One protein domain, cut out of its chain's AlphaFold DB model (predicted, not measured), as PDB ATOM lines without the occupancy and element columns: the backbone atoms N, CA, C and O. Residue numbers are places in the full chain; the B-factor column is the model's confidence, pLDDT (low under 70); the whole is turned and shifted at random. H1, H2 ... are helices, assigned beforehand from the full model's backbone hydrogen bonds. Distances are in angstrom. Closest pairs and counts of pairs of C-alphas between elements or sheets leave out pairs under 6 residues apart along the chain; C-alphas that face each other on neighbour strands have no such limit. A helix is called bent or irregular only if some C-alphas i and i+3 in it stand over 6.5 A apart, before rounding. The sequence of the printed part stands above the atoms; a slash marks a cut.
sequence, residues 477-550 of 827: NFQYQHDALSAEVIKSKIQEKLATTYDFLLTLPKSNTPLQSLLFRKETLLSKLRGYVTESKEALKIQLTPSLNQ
ATOM      1  N   ASN A 477     -31.816  -2.917  26.839       92.88
ATOM      2  CA  ASN A 477     -32.102  -3.180  28.246       92.88
ATOM      3  C   ASN A 477     -31.746  -1.974  29.120       92.88
ATOM      4  O   ASN A 477     -32.560  -1.571  29.944       92.88
ATOM      5  N   PHE A 478     -30.569  -1.382  28.905       92.31
ATOM      6  CA  PHE A 478     -30.128  -0.200  29.641       92.31
ATOM      7  C   PHE A 478     -31.038   1.015  29.386       92.31
ATOM      8  O   PHE A 478     -31.491   1.646  30.339       92.31
ATOM      9  N   GLN A 479     -31.394   1.288  28.125       92.12
ATOM     10  CA  GLN A 479     -32.356   2.340  27.775       92.12
ATOM     11  C   GLN A 479     -33.696   2.142  28.495       92.12
ATOM     12  O   GLN A 479     -34.185   3.048  29.160       92.12
ATOM     13  N   TYR A 480     -34.297   0.955  28.389       91.38
ATOM     14  CA  TYR A 480     -35.629   0.721  28.944       91.38
ATOM     15  C   TYR A 480     -35.664   0.678  30.477       91.38
ATOM     16  O   TYR A 480     -36.702   0.978  31.069       91.38
ATOM     17  N   GLN A 481     -34.548   0.326  31.122       88.62
ATOM     18  CA  GLN A 481     -34.384   0.490  32.567       88.62
ATOM     19  C   GLN A 481     -34.386   1.974  32.956       88.62
ATOM     20  O   GLN A 481     -35.050   2.341  33.925       88.62
ATOM     21  N   HIS A 482     -33.718   2.827  32.174       84.50
ATOM     22  CA  HIS A 482     -33.742   4.281  32.360       84.50
ATOM     23  C   HIS A 482     -35.110   4.913  32.050       84.50
ATOM     24  O   HIS A 482     -35.497   5.870  32.716       84.50
ATOM     25  N   ASP A 483     -35.892   4.323  31.143       85.19
ATOM     26  CA  ASP A 483     -37.295   4.694  30.896       85.19
ATOM     27  C   ASP A 483     -38.260   4.241  32.022       85.19
ATOM     28  O   ASP A 483     -39.476   4.406  31.899       85.19
ATOM     29  N   ALA A 484     -37.744   3.648  33.110       84.38
ATOM     30  CA  ALA A 484     -38.503   3.147  34.259       84.38
ATOM     31  C   ALA A 484     -39.578   2.089  33.915       84.38
ATOM     32  O   ALA A 484     -40.615   1.990  34.576       84.38
ATOM     33  N   LEU A 485     -39.339   1.268  32.884       85.81
ATOM     34  CA  LEU A 485     -40.222   0.155  32.516       85.81
ATOM     35  C   LEU A 485     -40.027  -1.059  33.446       85.81
ATOM     36  O   LEU A 485     -38.931  -1.313  33.944       85.81
ATOM     37  N   SER A 486     -41.082  -1.857  33.659       87.75
ATOM     38  CA  SER A 486     -40.977  -3.095  34.445       87.75
ATOM     39  C   SER A 486     -40.192  -4.183  33.701       87.75
ATOM     40  O   SER A 486     -40.216  -4.261  32.470       87.75
ATOM     41  N   ALA A 487     -39.535  -5.076  34.444       85.69
ATOM     42  CA  ALA A 487     -38.680  -6.120  33.872       85.69
ATOM     43  C   ALA A 487     -39.404  -7.028  32.850       85.69
ATOM     44  O   ALA A 487     -38.806  -7.407  31.840       85.69
ATOM     45  N   GLU A 488     -40.689  -7.347  33.061       87.31
ATOM     46  CA  GLU A 488     -41.465  -8.144  32.099       87.31
ATOM     47  C   GLU A 488     -41.714  -7.399  30.780       87.31
ATOM     48  O   GLU A 488     -41.569  -7.983  29.703       87.31
ATOM     49  N   VAL A 489     -42.029  -6.100  30.847       89.31
ATOM     50  CA  VAL A 489     -42.274  -5.265  29.661       89.31
ATOM     51  C   VAL A 489     -40.986  -5.077  28.859       89.31
ATOM     52  O   VAL A 489     -41.010  -5.180  27.631       89.31
ATOM     53  N   ILE A 490     -39.852  -4.873  29.541       88.69
ATOM     54  CA  ILE A 490     -38.524  -4.785  28.915       88.69
ATOM     55  C   ILE A 490     -38.232  -6.054  28.115       88.69
ATOM     56  O   ILE A 490     -37.901  -5.986  26.929       88.69
ATOM     57  N   LYS A 491     -38.403  -7.225  28.742       89.25
ATOM     58  CA  LYS A 491     -38.150  -8.517  28.095       89.25
ATOM     59  C   LYS A 491     -39.018  -8.699  26.847       89.25
ATOM     60  O   LYS A 491     -38.497  -9.111  25.812       89.25
ATOM     61  N   SER A 492     -40.306  -8.359  26.930       90.62
ATOM     62  CA  SER A 492     -41.240  -8.468  25.804       90.62
ATOM     63  C   SER A 492     -40.857  -7.551  24.635       90.62
ATOM     64  O   SER A 492     -40.760  -8.035  23.509       90.62
ATOM     65  N   LYS A 493     -40.554  -6.269  24.890       91.88
ATOM     66  CA  LYS A 493     -40.150  -5.309  23.844       91.88
ATOM     67  C   LYS A 493     -38.831  -5.678  23.168       91.88
ATOM     68  O   LYS A 493     -38.706  -5.564  21.950       91.88
ATOM     69  N   ILE A 494     -37.842  -6.134  23.943       92.38
ATOM     70  CA  ILE A 494     -36.565  -6.614  23.390       92.38
ATOM     71  C   ILE A 494     -36.811  -7.824  22.489       92.38
ATOM     72  O   ILE A 494     -36.280  -7.887  21.381       92.38
ATOM     73  N   GLN A 495     -37.627  -8.777  22.943       91.25
ATOM     74  CA  GLN A 495     -37.923  -9.976  22.168       91.25
ATOM     75  C   GLN A 495     -38.644  -9.641  20.858       91.25
ATOM     76  O   GLN A 495     -38.277 -10.186  19.823       91.25
ATOM     77  N   GLU A 496     -39.586  -8.697  20.874       92.19
ATOM     78  CA  GLU A 496     -40.259  -8.196  19.672       92.19
ATOM     79  C   GLU A 496     -39.278  -7.524  18.693       92.19
ATOM     80  O   GLU A 496     -39.221  -7.896  17.519       92.19
ATOM     81  N   LYS A 497     -38.439  -6.587  19.167       92.44
ATOM     82  CA  LYS A 497     -37.470  -5.875  18.310       92.44
ATOM     83  C   LYS A 497     -36.436  -6.804  17.668       92.44
ATOM     84  O   LYS A 497     -35.993  -6.521  16.549       92.44
ATOM     85  N   LEU A 498     -36.040  -7.870  18.368       95.25
ATOM     86  CA  LEU A 498     -34.984  -8.801  17.956       95.25
ATOM     87  C   LEU A 498     -35.509 -10.096  17.305       95.25
ATOM     88  O   LEU A 498     -34.700 -10.879  16.800       95.25
ATOM     89  N   ALA A 499     -36.830 -10.312  17.260       93.06
ATOM     90  CA  ALA A 499     -37.460 -11.542  16.763       93.06
ATOM     91  C   ALA A 499     -36.956 -11.950  15.372       93.06
ATOM     92  O   ALA A 499     -36.509 -13.077  15.177       93.06
ATOM     93  N   THR A 500     -36.910 -11.005  14.425       92.56
ATOM     94  CA  THR A 500     -36.473 -11.277  13.046       92.56
ATOM     95  C   THR A 500     -35.041 -11.806  12.951       92.56
ATOM     96  O   THR A 500     -34.728 -12.574  12.043       92.56
ATOM     97  N   THR A 501     -34.162 -11.380  13.862       93.88
ATOM     98  CA  THR A 501     -32.767 -11.834  13.895       93.88
ATOM     99  C   THR A 501     -32.667 -13.210  14.548       93.88
ATOM    100  O   THR A 501     -31.956 -14.068  14.032       93.88
ATOM    101  N   TYR A 502     -33.411 -13.453  15.633       93.38
ATOM    102  CA  TYR A 502     -33.481 -14.777  16.255       93.38
ATOM    103  C   TYR A 502     -34.043 -15.830  15.295       93.38
ATOM    104  O   TYR A 502     -33.453 -16.898  15.163       93.38
ATOM    105  N   ASP A 503     -35.111 -15.515  14.559       93.38
ATOM    106  CA  ASP A 503     -35.688 -16.416  13.554       93.38
ATOM    107  C   ASP A 503     -34.690 -16.739  12.434       93.38
ATOM    108  O   ASP A 503     -34.597 -17.882  11.976       93.38
ATOM    109  N   PHE A 504     -33.900 -15.751  12.002       94.88
ATOM    110  CA  PHE A 504     -32.839 -15.983  11.025       94.88
ATOM    111  C   PHE A 504     -31.752 -16.914  11.577       94.88
ATOM    112  O   PHE A 504     -31.400 -17.878  10.906       94.88
ATOM    113  N   LEU A 505     -31.280 -16.702  12.810       93.88
ATOM    114  CA  LEU A 505     -30.290 -17.583  13.444       93.88
ATOM    115  C   LEU A 505     -30.817 -19.008  13.664       93.88
ATOM    116  O   LEU A 505     -30.089 -19.967  13.443       93.88
ATOM    117  N   LEU A 506     -32.093 -19.173  14.021       92.81
ATOM    118  CA  LEU A 506     -32.718 -20.493  14.179       92.81
ATOM    119  C   LEU A 506     -32.846 -21.255  12.851       92.81
ATOM    120  O   LEU A 506     -32.828 -22.488  12.832       92.81
ATOM    121  N   THR A 507     -33.003 -20.533  11.740       93.06
ATOM    122  CA  THR A 507     -33.164 -21.124  10.403       93.06
ATOM    123  C   THR A 507     -31.845 -21.282   9.648       93.06
ATOM    124  O   THR A 507     -31.757 -22.161   8.789       93.06
ATOM    125  N   LEU A 508     -30.807 -20.512   9.997       92.31
ATOM    126  CA  LEU A 508     -29.500 -20.507   9.335       92.31
ATOM    127  C   LEU A 508     -28.861 -21.906   9.244       92.31
ATOM    128  O   LEU A 508     -28.523 -22.288   8.119       92.31
ATOM    129  N   PRO A 509     -28.774 -22.730  10.314       88.44
ATOM    130  CA  PRO A 509     -28.156 -24.057  10.236       88.44
ATOM    131  C   PRO A 509     -28.816 -24.974   9.206       88.44
ATOM    132  O   PRO A 509     -28.134 -25.767   8.566       88.44
ATOM    133  N   LYS A 510     -30.133 -24.830   9.003       88.12
ATOM    134  CA  LYS A 510     -30.942 -25.653   8.088       88.12
ATOM    135  C   LYS A 510     -31.040 -25.073   6.672       88.12
ATOM    136  O   LYS A 510     -31.742 -25.634   5.836       88.12
ATOM    137  N   SER A 511     -30.415 -23.925   6.415       86.44
ATOM    138  CA  SER A 511     -30.541 -23.230   5.136       86.44
ATOM    139  C   SER A 511     -29.571 -23.771   4.078       86.44
ATOM    140  O   SER A 511     -28.358 -23.813   4.288       86.44
ATOM    141  N   ASN A 512     -30.121 -24.094   2.905       86.19
ATOM    142  CA  ASN A 512     -29.376 -24.432   1.682       86.19
ATOM    143  C   ASN A 512     -29.507 -23.310   0.637       86.19
ATOM    144  O   ASN A 512     -29.652 -23.550  -0.559       86.19
ATOM    145  N   THR A 513     -29.563 -22.062   1.096       89.69
ATOM    146  CA  THR A 513     -29.689 -20.892   0.221       89.69
ATOM    147  C   THR A 513     -28.316 -20.389  -0.219       89.69
ATOM    148  O   THR A 513     -27.377 -20.479   0.563       89.69
ATOM    149  N   PRO A 514     -28.183 -19.761  -1.399       92.19
ATOM    150  CA  PRO A 514     -26.905 -19.206  -1.837       92.19
ATOM    151  C   PRO A 514     -26.277 -18.259  -0.806       92.19
ATOM    152  O   PRO A 514     -26.957 -17.383  -0.258       92.19
ATOM    153  N   LEU A 515     -24.968 -18.391  -0.586       91.88
ATOM    154  CA  LEU A 515     -24.210 -17.668   0.433       91.88
ATOM    155  C   LEU A 515     -24.338 -16.149   0.277       91.88
ATOM    156  O   LEU A 515     -24.493 -15.443   1.267       91.88
ATOM    157  N   GLN A 516     -24.378 -15.644  -0.957       89.50
ATOM    158  CA  GLN A 516     -24.591 -14.219  -1.226       89.50
ATOM    159  C   GLN A 516     -25.912 -13.700  -0.632       89.50
ATOM    160  O   GLN A 516     -25.970 -12.582  -0.119       89.50
ATOM    161  N   SER A 517     -26.971 -14.516  -0.659       90.69
ATOM    162  CA  SER A 517     -28.268 -14.154  -0.072       90.69
ATOM    163  C   SER A 517     -28.198 -14.130   1.455       90.69
ATOM    164  O   SER A 517     -28.762 -13.233   2.083       90.69
ATOM    165  N   LEU A 518     -27.473 -15.083   2.052       92.88
ATOM    166  CA  LEU A 518     -27.230 -15.117   3.495       92.88
ATOM    167  C   LEU A 518     -26.400 -13.914   3.953       92.88
ATOM    168  O   LEU A 518     -26.768 -13.269   4.932       92.88
ATOM    169  N   LEU A 519     -25.344 -13.560   3.217       92.31
ATOM    170  CA  LEU A 519     -24.507 -12.393   3.493       92.31
ATOM    171  C   LEU A 519     -25.293 -11.085   3.363       92.31
ATOM    172  O   LEU A 519     -25.228 -10.244   4.254       92.31
ATOM    173  N   PHE A 520     -26.100 -10.925   2.312       91.81
ATOM    174  CA  PHE A 520     -26.956  -9.744   2.158       91.81
ATOM    175  C   PHE A 520     -27.955  -9.605   3.317       91.81
ATOM    176  O   PHE A 520     -28.140  -8.522   3.885       91.81
ATOM    177  N   ARG A 521     -28.583 -10.720   3.713       93.06
ATOM    178  CA  ARG A 521     -29.507 -10.742   4.849       93.06
ATOM    179  C   ARG A 521     -28.786 -10.459   6.167       93.06
ATOM    180  O   ARG A 521     -29.320  -9.697   6.972       93.06
ATOM    181  N   LYS A 522     -27.573 -10.991   6.358       94.31
ATOM    182  CA  LYS A 522     -26.693 -10.670   7.492       94.31
ATOM    183  C   LYS A 522     -26.444  -9.166   7.575       94.31
ATOM    184  O   LYS A 522     -26.719  -8.584   8.617       94.31
ATOM    185  N   GLU A 523     -25.981  -8.529   6.500       94.56
ATOM    186  CA  GLU A 523     -25.679  -7.087   6.500       94.56
ATOM    187  C   GLU A 523     -26.916  -6.234   6.808       94.56
ATOM    188  O   GLU A 523     -26.853  -5.290   7.595       94.56
ATOM    189  N   THR A 524     -28.076  -6.618   6.266       94.69
ATOM    190  CA  THR A 524     -29.351  -5.946   6.562       94.69
ATOM    191  C   THR A 524     -29.703  -6.041   8.052       94.69
ATOM    192  O   THR A 524     -30.094  -5.050   8.672       94.69
ATOM    193  N   LEU A 525     -29.541  -7.224   8.654       95.62
ATOM    194  CA  LEU A 525     -29.795  -7.438  10.079       95.62
ATOM    195  C   LEU A 525     -28.768  -6.709  10.956       95.62
ATOM    196  O   LEU A 525     -29.167  -6.055  11.917       95.62
ATOM    197  N   LEU A 526     -27.477  -6.751  10.615       95.44
ATOM    198  CA  LEU A 526     -26.426  -6.017  11.328       95.44
ATOM    199  C   LEU A 526     -26.672  -4.508  11.300       95.44
ATOM    200  O   LEU A 526     -26.544  -3.852  12.331       95.44
ATOM    201  N   SER A 527     -27.068  -3.954  10.151       94.50
ATOM    202  CA  SER A 527     -27.434  -2.541  10.031       94.50
ATOM    203  C   SER A 527     -28.611  -2.186  10.945       94.50
ATOM    204  O   SER A 527     -28.534  -1.205  11.684       94.50
ATOM    205  N   LYS A 528     -29.653  -3.026  10.982       94.88
ATOM    206  CA  LYS A 528     -30.816  -2.839  11.863       94.88
ATOM    207  C   LYS A 528     -30.441  -2.896  13.352       94.88
ATOM    208  O   LYS A 528     -30.881  -2.050  14.122       94.88
ATOM    209  N   LEU A 529     -29.604  -3.858  13.748       95.94
ATOM    210  CA  LEU A 529     -29.101  -3.994  15.122       95.94
ATOM    211  C   LEU A 529     -28.265  -2.779  15.548       95.94
ATOM    212  O   LEU A 529     -28.514  -2.197  16.602       95.94
ATOM    213  N   ARG A 530     -27.331  -2.334  14.695       94.38
ATOM    214  CA  ARG A 530     -26.555  -1.102  14.923       94.38
ATOM    215  C   ARG A 530     -27.468   0.120  15.037       94.38
ATOM    216  O   ARG A 530     -27.255   0.940  15.922       94.38
ATOM    217  N   GLY A 531     -28.503   0.201  14.198       93.62
ATOM    218  CA  GLY A 531     -29.522   1.248  14.262       93.62
ATOM    219  C   GLY A 531     -30.201   1.322  15.629       93.62
ATOM    220  O   GLY A 531     -30.286   2.401  16.204       93.62
ATOM    221  N   TYR A 532     -30.583   0.179  16.207       94.62
ATOM    222  CA  TYR A 532     -31.152   0.140  17.557       94.62
ATOM    223  C   TYR A 532     -30.178   0.615  18.643       94.62
ATOM    224  O   TYR A 532     -30.598   1.335  19.543       94.62
ATOM    225  N   VAL A 533     -28.889   0.263  18.566       94.50
ATOM    226  CA  VAL A 533     -27.878   0.780  19.510       94.50
ATOM    227  C   VAL A 533     -27.765   2.304  19.410       94.50
ATOM    228  O   VAL A 533     -27.711   2.982  20.435       94.50
ATOM    229  N   THR A 534     -27.756   2.854  18.193       93.38
ATOM    230  CA  THR A 534     -27.724   4.307  17.971       93.38
ATOM    231  C   THR A 534     -28.985   4.987  18.507       93.38
ATOM    232  O   THR A 534     -28.870   5.975  19.227       93.38
ATOM    233  N   GLU A 535     -30.174   4.437  18.239       93.00
ATOM    234  CA  GLU A 535     -31.440   4.925  18.809       93.00
ATOM    235  C   GLU A 535     -31.404   4.953  20.345       93.00
ATOM    236  O   GLU A 535     -31.808   5.950  20.946       93.00
ATOM    237  N   SER A 536     -30.885   3.902  20.993       93.31
ATOM    238  CA  SER A 536     -30.750   3.870  22.454       93.31
ATOM    239  C   SER A 536     -29.816   4.956  22.981       93.31
ATOM    240  O   SER A 536     -30.131   5.601  23.979       93.31
ATOM    241  N   LYS A 537     -28.685   5.199  22.307       93.12
ATOM    242  CA  LYS A 537     -27.750   6.269  22.687       93.12
ATOM    243  C   LYS A 537     -28.382   7.652  22.560       93.12
ATOM    244  O   LYS A 537     -28.224   8.467  23.463       93.12
ATOM    245  N   GLU A 538     -29.107   7.913  21.476       92.31
ATOM    246  CA  GLU A 538     -29.783   9.198  21.274       92.31
ATOM    247  C   GLU A 538     -30.886   9.433  22.315       92.31
ATOM    248  O   GLU A 538     -30.981  10.524  22.875       92.31
ATOM    249  N   ALA A 539     -31.657   8.397  22.665       90.81
ATOM    250  CA  ALA A 539     -32.631   8.480  23.752       90.81
ATOM    251  C   ALA A 539     -31.968   8.850  25.094       90.81
ATOM    252  O   ALA A 539     -32.451   9.740  25.796       90.81
ATOM    253  N   LEU A 540     -30.825   8.231  25.415       90.31
ATOM    254  CA  LEU A 540     -30.046   8.559  26.612       90.31
ATOM    255  C   LEU A 540     -29.502   9.992  26.571       90.31
ATOM    256  O   LEU A 540     -29.585  10.694  27.575       90.31
ATOM    257  N   LYS A 541     -28.984  10.464  25.426       90.75
ATOM    258  CA  LYS A 541     -28.530  11.860  25.285       90.75
ATOM    259  C   LYS A 541     -29.649  12.828  25.633       90.75
ATOM    260  O   LYS A 541     -29.442  13.687  26.483       90.75
ATOM    261  N   ILE A 542     -30.830  12.643  25.039       90.19
ATOM    262  CA  ILE A 542     -32.004  13.495  25.276       90.19
ATOM    263  C   ILE A 542     -32.357  13.545  26.769       90.19
ATOM    264  O   ILE A 542     -32.658  14.619  27.290       90.19
ATOM    265  N   GLN A 543     -32.283  12.412  27.470       87.62
ATOM    266  CA  GLN A 543     -32.575  12.341  28.905       87.62
ATOM    267  C   GLN A 543     -31.497  12.987  29.787       87.62
ATOM    268  O   GLN A 543     -31.832  13.572  30.816       87.62
ATOM    269  N   LEU A 544     -30.218  12.902  29.409       88.69
ATOM    270  CA  LEU A 544     -29.093  13.390  30.220       88.69
ATOM    271  C   LEU A 544     -28.759  14.866  29.988       88.69
ATOM    272  O   LEU A 544     -28.244  15.529  30.893       88.69
ATOM    273  N   THR A 545     -29.063  15.403  28.804       87.94
ATOM    274  CA  THR A 545     -28.785  16.800  28.441       87.94
ATOM    275  C   THR A 545     -29.308  17.820  29.467       87.94
ATOM    276  O   THR A 545     -28.546  18.727  29.801       87.94
ATOM    277  N   PRO A 546     -30.532  17.711  30.032       88.69
ATOM    278  CA  PRO A 546     -31.013  18.655  31.041       88.69
ATOM    279  C   PRO A 546     -30.114  18.738  32.283       88.69
ATOM    280  O   PRO A 546     -29.752  19.839  32.698       88.69
ATOM    281  N   SER A 547     -29.707  17.596  32.844       86.12
ATOM    282  CA  SER A 547     -28.857  17.540  34.041       86.12
ATOM    283  C   SER A 547     -27.448  18.071  33.765       86.12
ATOM    284  O   SER A 547     -26.903  18.840  34.556       86.12
ATOM    285  N   LEU A 548     -26.872  17.736  32.605       87.31
ATOM    286  CA  LEU A 548     -25.560  18.249  32.193       87.31
ATOM    287  C   LEU A 548     -25.587  19.764  31.957       87.31
ATOM    288  O   LEU A 548     -24.667  20.470  32.369       87.31
ATOM    289  N   ASN A 549     -26.665  20.281  31.361       87.12
ATOM    290  CA  ASN A 549     -26.856  21.717  31.172       87.12
ATOM    291  C   ASN A 549     -26.964  22.460  32.509       87.12
ATOM    292  O   ASN A 549     -26.443  23.565  32.620       87.12
ATOM    293  N   GLN A 550     -27.586  21.870  33.536       86.38
ATOM    294  CA  GLN A 550     -27.626  22.472  34.875       86.38
ATOM    295  C   GLN A 550     -26.229  22.605  35.497       86.38
ATOM    296  O   GLN A 550     -25.906  23.656  36.050       86.38
TER     297      GLN A 550
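This is residues 477 to 550 of the 827 residues of an uncharacterized protein of Legionella clemsonensis (UniProt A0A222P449). One long helix, H3, makes the longest axis, and the bent helix H2 folds back beside it the opposite way, its arm H2b near H3 and its arm H2a slanting away. The short helix H1 sits in the gap that opens between H2a and H3 and bridges the two. The printed part has 74 residues, with three named helices in the order H1, H2, H3 and no named strand; its class is all helix. It is only just loose, close to extended, with a radius of gyration of the C-alphas of 16.6 A, and it spans 57 by 26 by 11 A.

H1, residues 477 to 482, touches H2a, residues 487 to 497, where the closest C-alphas, those of Tyr 480 and Ile 490, are 6.2 A apart. These two run opposite ways at a steep tilt of 52 degrees. H1 also touches H3, residues 515 to 550, with the closest C-alphas, those of Gln 479 and Ser 536, 5.8 A apart. They run the same way at a shallow tilt of 21 degrees, and H3 touches H1 with residues 536 to 540 alone. H2b, residues 500 to 510, is close to H3 but not clearly touching, with the closest C-alphas, those of Thr 501 and Leu 525, 6.5 A apart. Those two run opposite ways at a shallow tilt of 27 degrees. H1 and H2b are apart, and so are H2a and H3. Every O i to N i+4 pair is within hydrogen-bond range in H1 and H2a; in H2b 5 of 7 are, and in H3 30 of 32.

H1 begins at C-alpha 477, at (-32.102, -3.180, 28.246). H2, residues 487 to 510, was assigned as one helix by its hydrogen bonds but is bent: C-alphas 497 and 500 are 7.6 A apart, and its arms stand at a steep tilt of 62 degrees. H2a is 15.6 A long and H2b 16.2 A; H2b is itself irregular, with C-alphas 506 and 509 7.0 A apart. H3 is 53.0 A long, from C-alpha 515 at (-24.210, -17.668, 0.433) to C-alpha 550 at (-27.626, 22.472, 34.875). It is only just irregular, with C-alphas 543 and 546 6.8 A apart, and has a kink of 36 degrees near residue 544.

The two C-alphas farthest apart, those of Asn 512 and Gln 550, are 57.5 A from each other. Residues 509 to 517, of which 515 to 517 belong to H3, and residues 544 to 550 of H3 stand free. The links H1 to H2 and H2 to H3 are tight, with 4 residues each. The printed part has no cut, its mean pLDDT is 91.1, and no printed residue is under 70.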